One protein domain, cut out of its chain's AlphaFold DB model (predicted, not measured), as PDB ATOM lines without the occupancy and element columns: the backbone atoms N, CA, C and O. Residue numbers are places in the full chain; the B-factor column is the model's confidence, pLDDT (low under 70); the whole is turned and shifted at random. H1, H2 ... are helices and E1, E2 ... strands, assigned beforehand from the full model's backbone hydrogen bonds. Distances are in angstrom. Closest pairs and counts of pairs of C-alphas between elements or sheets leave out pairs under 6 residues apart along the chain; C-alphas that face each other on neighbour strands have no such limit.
ATOM      1  N   LEU A 115      29.756  35.646  49.086       94.62
ATOM      2  CA  LEU A 115      29.121  35.669  47.773       94.62
ATOM      3  C   LEU A 115      29.894  34.763  46.816       94.62
ATOM      4  O   LEU A 115      31.125  34.826  46.752       94.62
ATOM      5  N   THR A 116      29.166  33.949  46.057       95.44
ATOM      6  CA  THR A 116      29.731  33.127  44.982       95.44
ATOM      7  C   THR A 116      29.720  33.924  43.688       95.44
ATOM      8  O   THR A 116      28.671  34.355  43.217       95.44
ATOM      9  N   LEU A 117      30.897  34.111  43.101       94.44
ATOM     10  CA  LEU A 117      31.101  34.923  41.913       94.44
ATOM     11  C   LEU A 117      31.556  34.042  40.752       94.44
ATOM     12  O   LEU A 117      32.634  33.445  40.800       94.44
ATOM     13  N   HIS A 118      30.757  33.990  39.689       94.19
ATOM     14  CA  HIS A 118      31.086  33.254  38.471       94.19
ATOM     15  C   HIS A 118      31.941  34.118  37.546       94.19
ATOM     16  O   HIS A 118      31.654  35.295  37.337       94.19
ATOM     17  N   LYS A 119      33.024  33.561  37.004       93.56
ATOM     18  CA  LYS A 119      33.922  34.263  36.081       93.56
ATOM     19  C   LYS A 119      33.662  33.812  34.654       93.56
ATOM     20  O   LYS A 119      33.624  32.613  34.374       93.56
ATOM     21  N   TYR A 120      33.581  34.780  33.748       93.88
ATOM     22  CA  TYR A 120      33.371  34.540  32.325       93.88
ATOM     23  C   TYR A 120      34.561  35.020  31.506       93.88
ATOM     24  O   TYR A 120      35.082  36.115  31.712       93.88
ATOM     25  N   THR A 121      34.962  34.211  30.533       93.44
ATOM     26  CA  THR A 121      36.022  34.541  29.579       93.44
ATOM     27  C   THR A 121      35.514  34.436  28.149       93.44
ATOM     28  O   THR A 121      34.494  33.801  27.871       93.44
ATOM     29  N   TRP A 122      36.228  35.059  27.220       95.31
ATOM     30  CA  TRP A 122      35.863  35.042  25.809       95.31
ATOM     31  C   TRP A 122      36.086  33.667  25.195       95.31
ATOM     32  O   TRP A 122      37.057  32.965  25.495       95.31
ATOM     33  N   THR A 123      35.206  33.300  24.271       95.56
ATOM     34  CA  THR A 123      35.427  32.138  23.414       95.56
ATOM     35  C   THR A 123      36.384  32.492  22.267       95.56
ATOM     36  O   THR A 123      36.496  33.664  21.883       95.56
ATOM     37  N   PRO A 124      37.046  31.495  21.649       94.56
ATOM     38  CA  PRO A 124      37.794  31.707  20.407       94.56
ATOM     39  C   PRO A 124      36.944  32.363  19.308       94.56
ATOM     40  O   PRO A 124      37.429  33.224  18.581       94.56
ATOM     41  N   ARG A 125      35.645  32.029  19.249       91.62
ATOM     42  CA  ARG A 125      34.679  32.633  18.322       91.62
ATOM     43  C   ARG A 125      34.592  34.150  18.488       91.62
ATOM     44  O   ARG A 125      34.670  34.874  17.499       91.62
ATOM     45  N   TYR A 126      34.416  34.638  19.718       92.62
ATOM     46  CA  TYR A 126      34.328  36.079  19.966       92.62
ATOM     47  C   TYR A 126      35.652  36.789  19.674       92.62
ATOM     48  O   TYR A 126      35.647  37.885  19.113       92.62
ATOM     49  N   ARG A 127      36.786  36.147  19.985       91.69
ATOM     50  CA  ARG A 127      38.118  36.669  19.648       91.69
ATOM     51  C   ARG A 127      38.269  36.888  18.142       91.69
ATOM     52  O   ARG A 127      38.538  38.010  17.729       91.69
ATOM     53  N   HIS A 128      37.992  35.863  17.340       90.69
ATOM     54  CA  HIS A 128      38.083  35.950  15.883       90.69
ATOM     55  C   HIS A 128      37.127  37.004  15.298       90.69
ATOM     56  O   HIS A 128      37.482  37.761  14.401       90.69
ATOM     57  N   MET A 129      35.921  37.131  15.864       89.06
ATOM     58  CA  MET A 129      34.978  38.181  15.466       89.06
ATOM     59  C   MET A 129      35.546  39.596  15.680       89.06
ATOM     60  O   MET A 129      35.317  40.471  14.848       89.06
ATOM     61  N   ARG A 130      36.275  39.836  16.780       91.06
ATOM     62  CA  ARG A 130      36.944  41.124  17.035       91.06
ATOM     63  C   ARG A 130      38.122  41.365  16.098       91.06
ATOM     64  O   ARG A 130      38.285  42.489  15.641       91.06
ATOM     65  N   GLU A 131      38.911  40.334  15.803       92.31
ATOM     66  CA  GLU A 131      40.016  40.413  14.836       92.31
ATOM     67  C   GLU A 131      39.498  40.801  13.447       92.31
ATOM     68  O   GLU A 131      40.013  41.733  12.838       92.31
ATOM     69  N   ASN A 132      38.409  40.179  12.984       90.50
ATOM     70  CA  ASN A 132      37.797  40.519  11.696       90.50
ATOM     71  C   ASN A 132      37.282  41.964  11.653       90.50
ATOM     72  O   ASN A 132      37.423  42.634  10.631       90.50
ATOM     73  N   ALA A 133      36.714  42.461  12.757       89.12
ATOM     74  CA  ALA A 133      36.301  43.859  12.867       89.12
ATOM     75  C   ALA A 133      37.503  44.818  12.825       89.12
ATOM     76  O   ALA A 133      37.464  45.812  12.108       89.12
ATOM     77  N   ALA A 134      38.574  44.508  13.564       89.19
ATOM     78  CA  ALA A 134      39.791  45.320  13.612       89.19
ATOM     79  C   ALA A 134      40.521  45.369  12.261       89.19
ATOM     80  O   ALA A 134      41.064  46.407  11.895       89.19
ATOM     81  N   ASN A 135      40.478  44.272  11.504       92.69
ATOM     82  CA  ASN A 135      41.072  44.168  10.171       92.69
ATOM     83  C   ASN A 135      40.182  44.750   9.055       92.69
ATOM     84  O   ASN A 135      40.532  44.627   7.884       92.69
ATOM     85  N   GLY A 136      39.023  45.336   9.380       89.25
ATOM     86  CA  GLY A 136      38.116  45.923   8.386       89.25
ATOM     87  C   GLY A 136      37.464  44.904   7.443       89.25
ATOM     88  O   GLY A 136      37.053  45.258   6.346       89.25
ATOM     89  N   ILE A 137      37.378  43.633   7.852       91.00
ATOM     90  CA  ILE A 137      36.854  42.531   7.021       91.00
ATOM     91  C   ILE A 137      35.313  42.518   7.008       91.00
ATOM     92  O   ILE A 137      34.693  41.937   6.119       91.00
ATOM     93  N   LEU A 138      34.674  43.123   8.011       88.19
ATOM     94  CA  LEU A 138      33.219  43.098   8.172       88.19
ATOM     95  C   LEU A 138      32.520  44.090   7.234       88.19
ATOM     96  O   LEU A 138      32.950  45.231   7.108       88.19
ATOM     97  N   SER A 139      31.379  43.689   6.671       89.25
ATOM     98  CA  SER A 139      30.448  44.627   6.032       89.25
ATOM     99  C   SER A 139      29.771  45.541   7.059       89.25
ATOM    100  O   SER A 139      29.691  45.192   8.240       89.25
ATOM    101  N   ASP A 140      29.184  46.656   6.622       85.19
ATOM    102  CA  ASP A 140      28.495  47.610   7.510       85.19
ATOM    103  C   ASP A 140      27.427  46.938   8.392       85.19
ATOM    104  O   ASP A 140      27.392  47.107   9.613       85.19
ATOM    105  N   ALA A 141      26.598  46.064   7.809       87.12
ATOM    106  CA  ALA A 141      25.579  45.313   8.548       87.12
ATOM    107  C   ALA A 141      26.169  44.281   9.534       87.12
ATOM    108  O   ALA A 141      25.536  43.910  10.530       87.12
ATOM    109  N   GLN A 142      27.365  43.753   9.263       86.88
ATOM    110  CA  GLN A 142      28.084  42.885  10.200       86.88
ATOM    111  C   GLN A 142      28.740  43.700  11.318       86.88
ATOM    112  O   GLN A 142      28.712  43.273  12.473       86.88
ATOM    113  N   TYR A 143      29.269  44.879  10.997       84.88
ATOM    114  CA  TYR A 143      29.879  45.794  11.951       84.88
ATOM    115  C   TYR A 143      28.855  46.353  12.950       84.88
ATOM    116  O   TYR A 143      29.099  46.338  14.157       84.88
ATOM    117  N   HIS A 144      27.659  46.740  12.494       85.88
ATOM    118  CA  HIS A 144      26.579  47.160  13.394       85.88
ATOM    119  C   HIS A 144      26.218  46.065  14.408       85.88
ATOM    120  O   HIS A 144      26.262  46.310  15.615       85.88
ATOM    121  N   ARG A 145      25.986  44.827  13.948       85.88
ATOM    122  CA  ARG A 145      25.733  43.674  14.837       85.88
ATOM    123  C   ARG A 145      26.911  43.370  15.766       85.88
ATOM    124  O   ARG A 145      26.715  42.949  16.906       85.88
ATOM    125  N   HIS A 146      28.143  43.570  15.298       86.88
ATOM    126  CA  HIS A 146      29.335  43.444  16.130       86.88
ATOM    127  C   HIS A 146      29.321  44.458  17.281       86.88
ATOM    128  O   HIS A 146      29.565  44.075  18.424       86.88
ATOM    129  N   SER A 147      28.980  45.720  17.009       87.06
ATOM    130  CA  SER A 147      28.961  46.785  18.018       87.06
ATOM    131  C   SER A 147      27.985  46.501  19.173       87.06
ATOM    132  O   SER A 147      28.328  46.709  20.340       87.06
ATOM    133  N   GLU A 148      26.809  45.941  18.879       89.12
ATOM    134  CA  GLU A 148      25.836  45.516  19.895       89.12
ATOM    135  C   GLU A 148      26.377  44.357  20.738       89.12
ATOM    136  O   GLU A 148      26.321  44.384  21.970       89.12
ATOM    137  N   ARG A 149      26.996  43.366  20.084       90.50
ATOM    138  CA  ARG A 149      27.627  42.225  20.760       90.50
ATOM    139  C   ARG A 149      28.792  42.632  21.653       90.50
ATOM    140  O   ARG A 149      28.978  42.020  22.701       90.50
ATOM    141  N   VAL A 150      29.555  43.660  21.282       90.75
ATOM    142  CA  VAL A 150      30.630  44.193  22.131       90.75
ATOM    143  C   VAL A 150      30.064  44.731  23.444       90.75
ATOM    144  O   VAL A 150      30.592  44.399  24.505       90.75
ATOM    145  N   LYS A 151      28.962  45.493  23.399       90.75
ATOM    146  CA  LYS A 151      28.289  46.003  24.609       90.75
ATOM    147  C   LYS A 151      27.735  44.868  25.470       90.75
ATOM    148  O   LYS A 151      27.931  44.874  26.688       90.75
ATOM    149  N   LEU A 152      27.102  43.878  24.837       92.06
ATOM    150  CA  LEU A 152      26.584  42.685  25.508       92.06
ATOM    151  C   LEU A 152      27.698  41.936  26.251       92.06
ATOM    152  O   LEU A 152      27.587  41.712  27.454       92.06
ATOM    153  N   VAL A 153      28.791  41.592  25.560       92.12
ATOM    154  CA  VAL A 153      29.908  40.831  26.143       92.12
ATOM    155  C   VAL A 153      30.632  41.633  27.221       92.12
ATOM    156  O   VAL A 153      30.956  41.078  28.267       92.12
ATOM    157  N   ALA A 154      30.854  42.933  27.008       90.75
ATOM    158  CA  ALA A 154      31.476  43.790  28.015       90.75
ATOM    159  C   ALA A 154      30.651  43.848  29.308       90.75
ATOM    160  O   ALA A 154      31.221  43.820  30.396       90.75
ATOM    161  N   THR A 155      29.321  43.896  29.199       90.38
ATOM    162  CA  THR A 155      28.433  43.915  30.369       90.38
ATOM    163  C   THR A 155      28.341  42.537  31.022       90.38
ATOM    164  O   THR A 155      28.439  42.428  32.241       90.38
ATOM    165  N   ALA A 156      28.234  41.472  30.225       91.38
ATOM    166  CA  ALA A 156      28.189  40.099  30.718       91.38
ATOM    167  C   ALA A 156      29.463  39.712  31.485       91.38
ATOM    168  O   ALA A 156      29.373  39.160  32.572       91.38
ATOM    169  N   CYS A 157      30.648  40.053  30.967       88.81
ATOM    170  CA  CYS A 157      31.923  39.749  31.625       88.81
ATOM    171  C   CYS A 157      32.168  40.545  32.919       88.81
ATOM    172  O   CYS A 157      33.045  40.155  33.685       88.81
ATOM    173  N   LYS A 158      31.434  41.642  33.158       88.94
ATOM    174  CA  LYS A 158      31.462  42.379  34.433       88.94
ATOM    175  C   LYS A 158      30.525  41.785  35.484       88.94
ATOM    176  O   LYS A 158      30.747  41.997  36.665       88.94
ATOM    177  N   SER A 159      29.487  41.067  35.061       90.56
ATOM    178  CA  SER A 159      28.541  40.413  35.962       90.56
ATOM    179  C   SER A 159      29.093  39.069  36.418       90.56
ATOM    180  O   SER A 159      29.505  38.246  35.602       90.56
ATOM    181  N   ASN A 160      29.011  38.801  37.716       91.31
ATOM    182  CA  ASN A 160      29.375  37.513  38.296       91.31
ATOM    183  C   ASN A 160      28.168  36.600  38.562       91.31
ATOM    184  O   ASN A 160      28.299  35.583  39.244       91.31
ATOM    185  N   ILE A 161      26.998  36.958  38.024       89.75
ATOM    186  CA  ILE A 161      25.720  36.272  38.244       89.75
ATOM    187  C   ILE A 161      25.338  35.458  36.995       89.75
ATOM    188  O   ILE A 161      25.126  36.057  35.935       89.75
ATOM    189  N   PRO A 162      25.140  34.130  37.108       88.38
ATOM    190  CA  PRO A 162      24.776  33.274  35.974       88.38
ATOM    191  C   PRO A 162      23.450  33.622  35.306       88.38
ATOM    192  O   PRO A 162      23.328  33.547  34.089       88.38
ATOM    193  N   HIS A 163      22.465  34.035  36.102       88.81
ATOM    194  CA  HIS A 163      21.110  34.330  35.635       88.81
ATOM    195  C   HIS A 163      20.932  35.782  35.166       88.81
ATOM    196  O   HIS A 163      19.816  36.196  34.857       88.81
ATOM    197  N   ASN A 164      22.006  36.580  35.111       90.94
ATOM    198  CA  ASN A 164      21.931  37.918  34.534       90.94
ATOM    199  C   ASN A 164      21.579  37.812  33.042       90.94
ATOM    200  O   ASN A 164      22.225  37.073  32.302       90.94
ATOM    201  N   HIS A 165      20.595  38.590  32.592       91.62
ATOM    202  CA  HIS A 165      20.120  38.576  31.208       91.62
ATOM    203  C   HIS A 165      21.263  38.696  30.180       91.62
ATOM    204  O   HIS A 165      21.321  37.920  29.228       91.62
ATOM    205  N   HIS A 166      22.235  39.591  30.394       92.25
ATOM    206  CA  HIS A 166      23.376  39.737  29.484       92.25
ATOM    207  C   HIS A 166      24.276  38.498  29.453       92.25
ATOM    208  O   HIS A 166      24.760  38.124  28.385       92.25
ATOM    209  N   VAL A 167      24.486  37.852  30.603       92.38
ATOM    210  CA  VAL A 167      25.275  36.615  30.710       92.38
ATOM    211  C   VAL A 167      24.575  35.479  29.973       92.38
ATOM    212  O   VAL A 167      25.195  34.837  29.126       92.38
ATOM    213  N   VAL A 168      23.277  35.288  30.222       94.56
ATOM    214  CA  VAL A 168      22.460  34.259  29.561       94.56
ATOM    215  C   VAL A 168      22.500  34.428  28.040       94.56
ATOM    216  O   VAL A 168      22.807  33.473  27.325       94.56
ATOM    217  N   HIS A 169      22.283  35.646  27.536       93.94
ATOM    218  CA  HIS A 169      22.341  35.923  26.099       93.94
ATOM    219  C   HIS A 169      23.742  35.719  25.505       93.94
ATOM    220  O   HIS A 169      23.880  35.108  24.446       93.94
ATOM    221  N   ALA A 170      24.798  36.179  26.178       93.62
ATOM    222  CA  ALA A 170      26.166  36.025  25.684       93.62
ATOM    223  C   ALA A 170      26.637  34.556  25.672       93.62
ATOM    224  O   ALA A 170      27.413  34.168  24.788       93.62
ATOM    225  N   LEU A 171      26.172  33.739  26.626       94.31
ATOM    226  CA  LEU A 171      26.398  32.291  26.659       94.31
ATOM    227  C   LEU A 171      25.627  31.580  25.540       94.31
ATOM    228  O   LEU A 171      26.217  30.767  24.827       94.31
ATOM    229  N   ALA A 172      24.351  31.922  25.337       94.06
ATOM    230  CA  ALA A 172      23.527  31.368  24.259       94.06
ATOM    231  C   ALA A 172      24.138  31.648  22.873       94.06
ATOM    232  O   ALA A 172      24.261  30.745  22.042       94.06
ATOM    233  N   ASP A 173      24.651  32.865  22.666       92.69
ATOM    234  CA  ASP A 173      25.369  33.252  21.447       92.69
ATOM    235  C   ASP A 173      26.803  32.683  21.373       92.69
ATOM    236  O   ASP A 173      27.525  32.932  20.403       92.69
ATOM    237  N   LYS A 174      27.249  31.896  22.361       94.00
ATOM    238  CA  LYS A 174      28.601  31.309  22.452       94.00
ATOM    239  C   LYS A 174      29.723  32.354  22.327       94.00
ATOM    240  O   LYS A 174      30.782  32.070  21.756       94.00
ATOM    241  N   LEU A 175      29.492  33.575  22.809       93.81
ATOM    242  CA  LEU A 175      30.482  34.663  22.799       93.81
ATOM    243  C   LEU A 175      31.393  34.596  24.029       93.81
ATOM    244  O   LEU A 175      32.580  34.918  23.958       93.81
ATOM    245  N   ILE A 176      30.840  34.125  25.143       95.88
ATOM    246  CA  ILE A 176      31.557  33.891  26.395       95.88
ATOM    247  C   ILE A 176      31.412  32.433  26.829       95.88
ATOM    248  O   ILE A 176      30.572  31.694  26.316       95.88
ATOM    249  N   ARG A 177      32.254  32.023  27.773       94.75
ATOM    250  CA  ARG A 177      32.160  30.753  28.496       94.75
ATOM    251  C   ARG A 177      32.521  30.970  29.959       94.75
ATOM    252  O   ARG A 177      33.298  31.873  30.272       94.75
ATOM    253  N   GLU A 178      31.995  30.130  30.836       94.31
ATOM    254  CA  GLU A 178      32.406  30.115  32.236       94.31
ATOM    255  C   GLU A 178      33.837  29.576  32.369       94.31
ATOM    256  O   GLU A 178      34.217  28.609  31.707       94.31
ATOM    257  N   SER A 179      34.651  30.243  33.186       92.56
ATOM    258  CA  SER A 179      36.049  29.875  33.448       92.56
ATOM    259  C   SER A 179      36.308  29.423  34.886       92.56
ATOM    260  O   SER A 179      37.417  28.993  35.182       92.56
ATOM    261  N   GLY A 180      35.326  29.552  35.781       93.19
ATOM    262  CA  GLY A 180      35.417  29.125  37.175       93.19
ATOM    263  C   GLY A 180      34.640  30.033  38.125       93.19
ATOM    264  O   GLY A 180      34.058  31.035  37.708       93.19
ATOM    265  N   THR A 181      34.688  29.706  39.413       94.94
ATOM    266  CA  THR A 181      34.020  30.448  40.486       94.94
ATOM    267  C   THR A 181      35.023  30.919  41.535       94.94
ATOM    268  O   THR A 181      36.103  30.347  41.693       94.94
ATOM    269  N   LYS A 182      34.693  32.002  42.241       94.12
ATOM    270  CA  LYS A 182      35.409  32.438  43.446       94.12
ATOM    271  C   LYS A 182      34.422  32.838  44.537       94.12
ATOM    272  O   LYS A 182      33.322  33.283  44.224       94.12
ATOM    273  N   THR A 183      34.839  32.722  45.793       95.88
ATOM    274  CA  THR A 183      34.051  33.156  46.950       95.88
ATOM    275  C   THR A 183      34.701  34.381  47.572       95.88
ATOM    276  O   THR A 183      35.872  34.327  47.935       95.88
ATOM    277  N   GLU A 184      33.945  35.464  47.718       94.62
ATOM    278  CA  GLU A 184      34.413  36.731  48.299       94.62
ATOM    279  C   GLU A 184      33.436  37.215  49.373       94.62
ATOM    280  O   GLU A 184      32.272  36.819  49.379       94.62
ATOM    281  N   ALA A 185      33.885  38.063  50.298       95.00
ATOM    282  CA  ALA A 185      32.966  38.710  51.238       95.00
ATOM    283  C   ALA A 185      32.237  39.880  50.551       95.00
ATOM    284  O   ALA A 185      32.845  40.593  49.758       95.00
ATOM    285  N   ALA A 186      30.967  40.119  50.878       94.44
ATOM    286  CA  ALA A 186      30.134  41.148  50.251       94.44
ATOM    287  C   ALA A 186      30.743  42.562  50.321       94.44
ATOM    288  O   ALA A 186      30.560  43.359  49.400       94.44
ATOM    289  N   GLY A 187      31.517  42.861  51.370       93.06
ATOM    290  CA  GLY A 187      32.249  44.124  51.513       93.06
ATOM    291  C   GLY A 187      33.343  44.367  50.463       93.06
ATOM    292  O   GLY A 187      33.788  45.502  50.328       93.06
ATOM    293  N   TRP A 188      33.754  43.337  49.720       93.69
ATOM    294  CA  TRP A 188      34.790  43.396  48.678       93.69
ATOM    295  C   TRP A 188      34.232  43.336  47.254       93.69
ATOM    296  O   TRP A 188      35.001  43.290  46.299       93.69
ATOM    297  N   VAL A 189      32.908  43.296  47.105       94.81
ATOM    298  CA  VAL A 189      32.246  43.098  45.812       94.81
ATOM    299  C   VAL A 189      31.436  44.332  45.462       94.81
ATOM    300  O   VAL A 189      30.691  44.845  46.302       94.81
ATOM    301  N   HIS A 190      31.564  44.798  44.223       94.19
ATOM    302  CA  HIS A 190      30.774  45.914  43.725       94.19
ATOM    303  C   HIS A 190      29.322  45.495  43.422       94.19
ATOM    304  O   HIS A 190      29.099  44.390  42.919       94.19
ATOM    305  N   PRO A 191      28.322  46.370  43.651       93.12
ATOM    306  CA  PRO A 191      26.934  46.137  43.242       93.12
ATOM    307  C   PRO A 191      26.766  45.776  41.756       93.12
ATOM    308  O   PRO A 191      25.855  45.032  41.397       93.12
ATOM    309  N   GLU A 192      27.636  46.297  40.885       90.00
ATOM    310  CA  GLU A 192      27.638  46.008  39.447       90.00
ATOM    311  C   GLU A 192      28.117  44.586  39.119       90.00
ATOM    312  O   GLU A 192      27.710  44.018  38.103       90.00
ATOM    313  N   GLU A 193      28.972  44.013  39.968       89.94
ATOM    314  CA  GLU A 193      29.460  42.635  39.852       89.94
ATOM    315  C   GLU A 193      28.431  41.643  40.414       89.94
ATOM    316  O   GLU A 193      28.182  40.587  39.825       89.94
ATOM    317  N   HIS A 194      27.805  41.993  41.543       91.81
ATOM    318  CA  HIS A 194      26.785  41.194  42.221       91.81
ATOM    319  C   HIS A 194      25.824  42.110  43.011       91.81
ATOM    320  O   HIS A 194      26.307  42.966  43.746       91.81
ATOM    321  N   PRO A 195      24.485  41.928  42.973       91.25
ATOM    322  CA  PRO A 195      23.504  42.830  43.602       91.25
ATOM    323  C   PRO A 195      23.666  42.947  45.121       91.25
ATOM    324  O   PRO A 195      23.343  43.970  45.723       91.25
ATOM    325  N   ASP A 196      24.180  41.886  45.735       92.50
ATOM    326  CA  ASP A 196      24.523  41.832  47.154       92.50
ATOM    327  C   ASP A 196      25.879  42.461  47.513       92.50
ATOM    328  O   ASP A 196      26.238  42.487  48.690       92.50
ATOM    329  N   GLY A 197      26.633  42.949  46.526       94.00
ATOM    330  CA  GLY A 197      27.884  43.665  46.729       94.00
ATOM    331  C   GLY A 197      27.670  44.970  47.494       94.00
ATOM    332  O   GLY A 197      26.691  45.692  47.282       94.00
ATOM    333  N   LEU A 198      28.576  45.263  48.423       95.56
ATOM    334  CA  LEU A 198      28.512  46.445  49.285       95.56
ATOM    335  C   LEU A 198      29.647  47.438  49.015       95.56
ATOM    336  O   LEU A 198      29.567  48.572  49.483       95.56
TER     337      LEU A 198
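Overview. This is residues 115 to 198 of the 240 residues of an uncharacterized protein of marine sediment metagenome (UniProt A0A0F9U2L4). A rod: an antiparallel two-stranded ribbon, E1 and E2, makes one end, and helices H1 and H2 the other. Short H3 packs on residues 152 to 157 of H2, and after E2 residues 186 to 198, with no named element, fold back from the rod's tip at Ala 185. The printed part has 84 residues, in order E1, H1, H2, H3, E2, mixed helices and strands; it is only just loose, close to compact, radius of gyration of the C-alphas 14.5 A, spans 45 by 20 by 19 A.

Along the chain. E1, residues 115 to 122, begins at C-alpha (29.121, 35.669, 47.773) and is 23.0 A long. H1 is residues 124 to 134, 15.3 A; H2, 140 to 158, 27.6 A; H3, 165 to 172, 10.6 A. E2, residues 176 to 185, 25.3 A, bends by 63 degrees at 179 and ends at (32.966, 38.710, 51.238).

Arrangement. N 117 and O 182 of E1 and E2 are 2.8 A apart, within hydrogen-bond range. The C-alphas of Tyr 120 and Cys 157, the closest of E1 and H2, are 5.5 A apart. H1 and residues 143 to 146 of H2 only just touch, with 3 pairs of C-alphas within 8 A, closest Ala 133 and Tyr 143, 6.8 A. H2 touches H3, closest C-alphas Ala 156 and Val 167, 4.5 A, at a steep tilt of 64 degrees, opposite ways. H1 and H3 are apart. Every O i to N i+4 pair is within hydrogen-bond range in H1 and H3, 13 of 15 in H2.

Size, cuts and confidence. The C-alphas of Ser 139 and Ala 185, the two farthest apart, are 45.7 A apart. The printed part has no cut, no link is long, and no printed residue is under pLDDT 70.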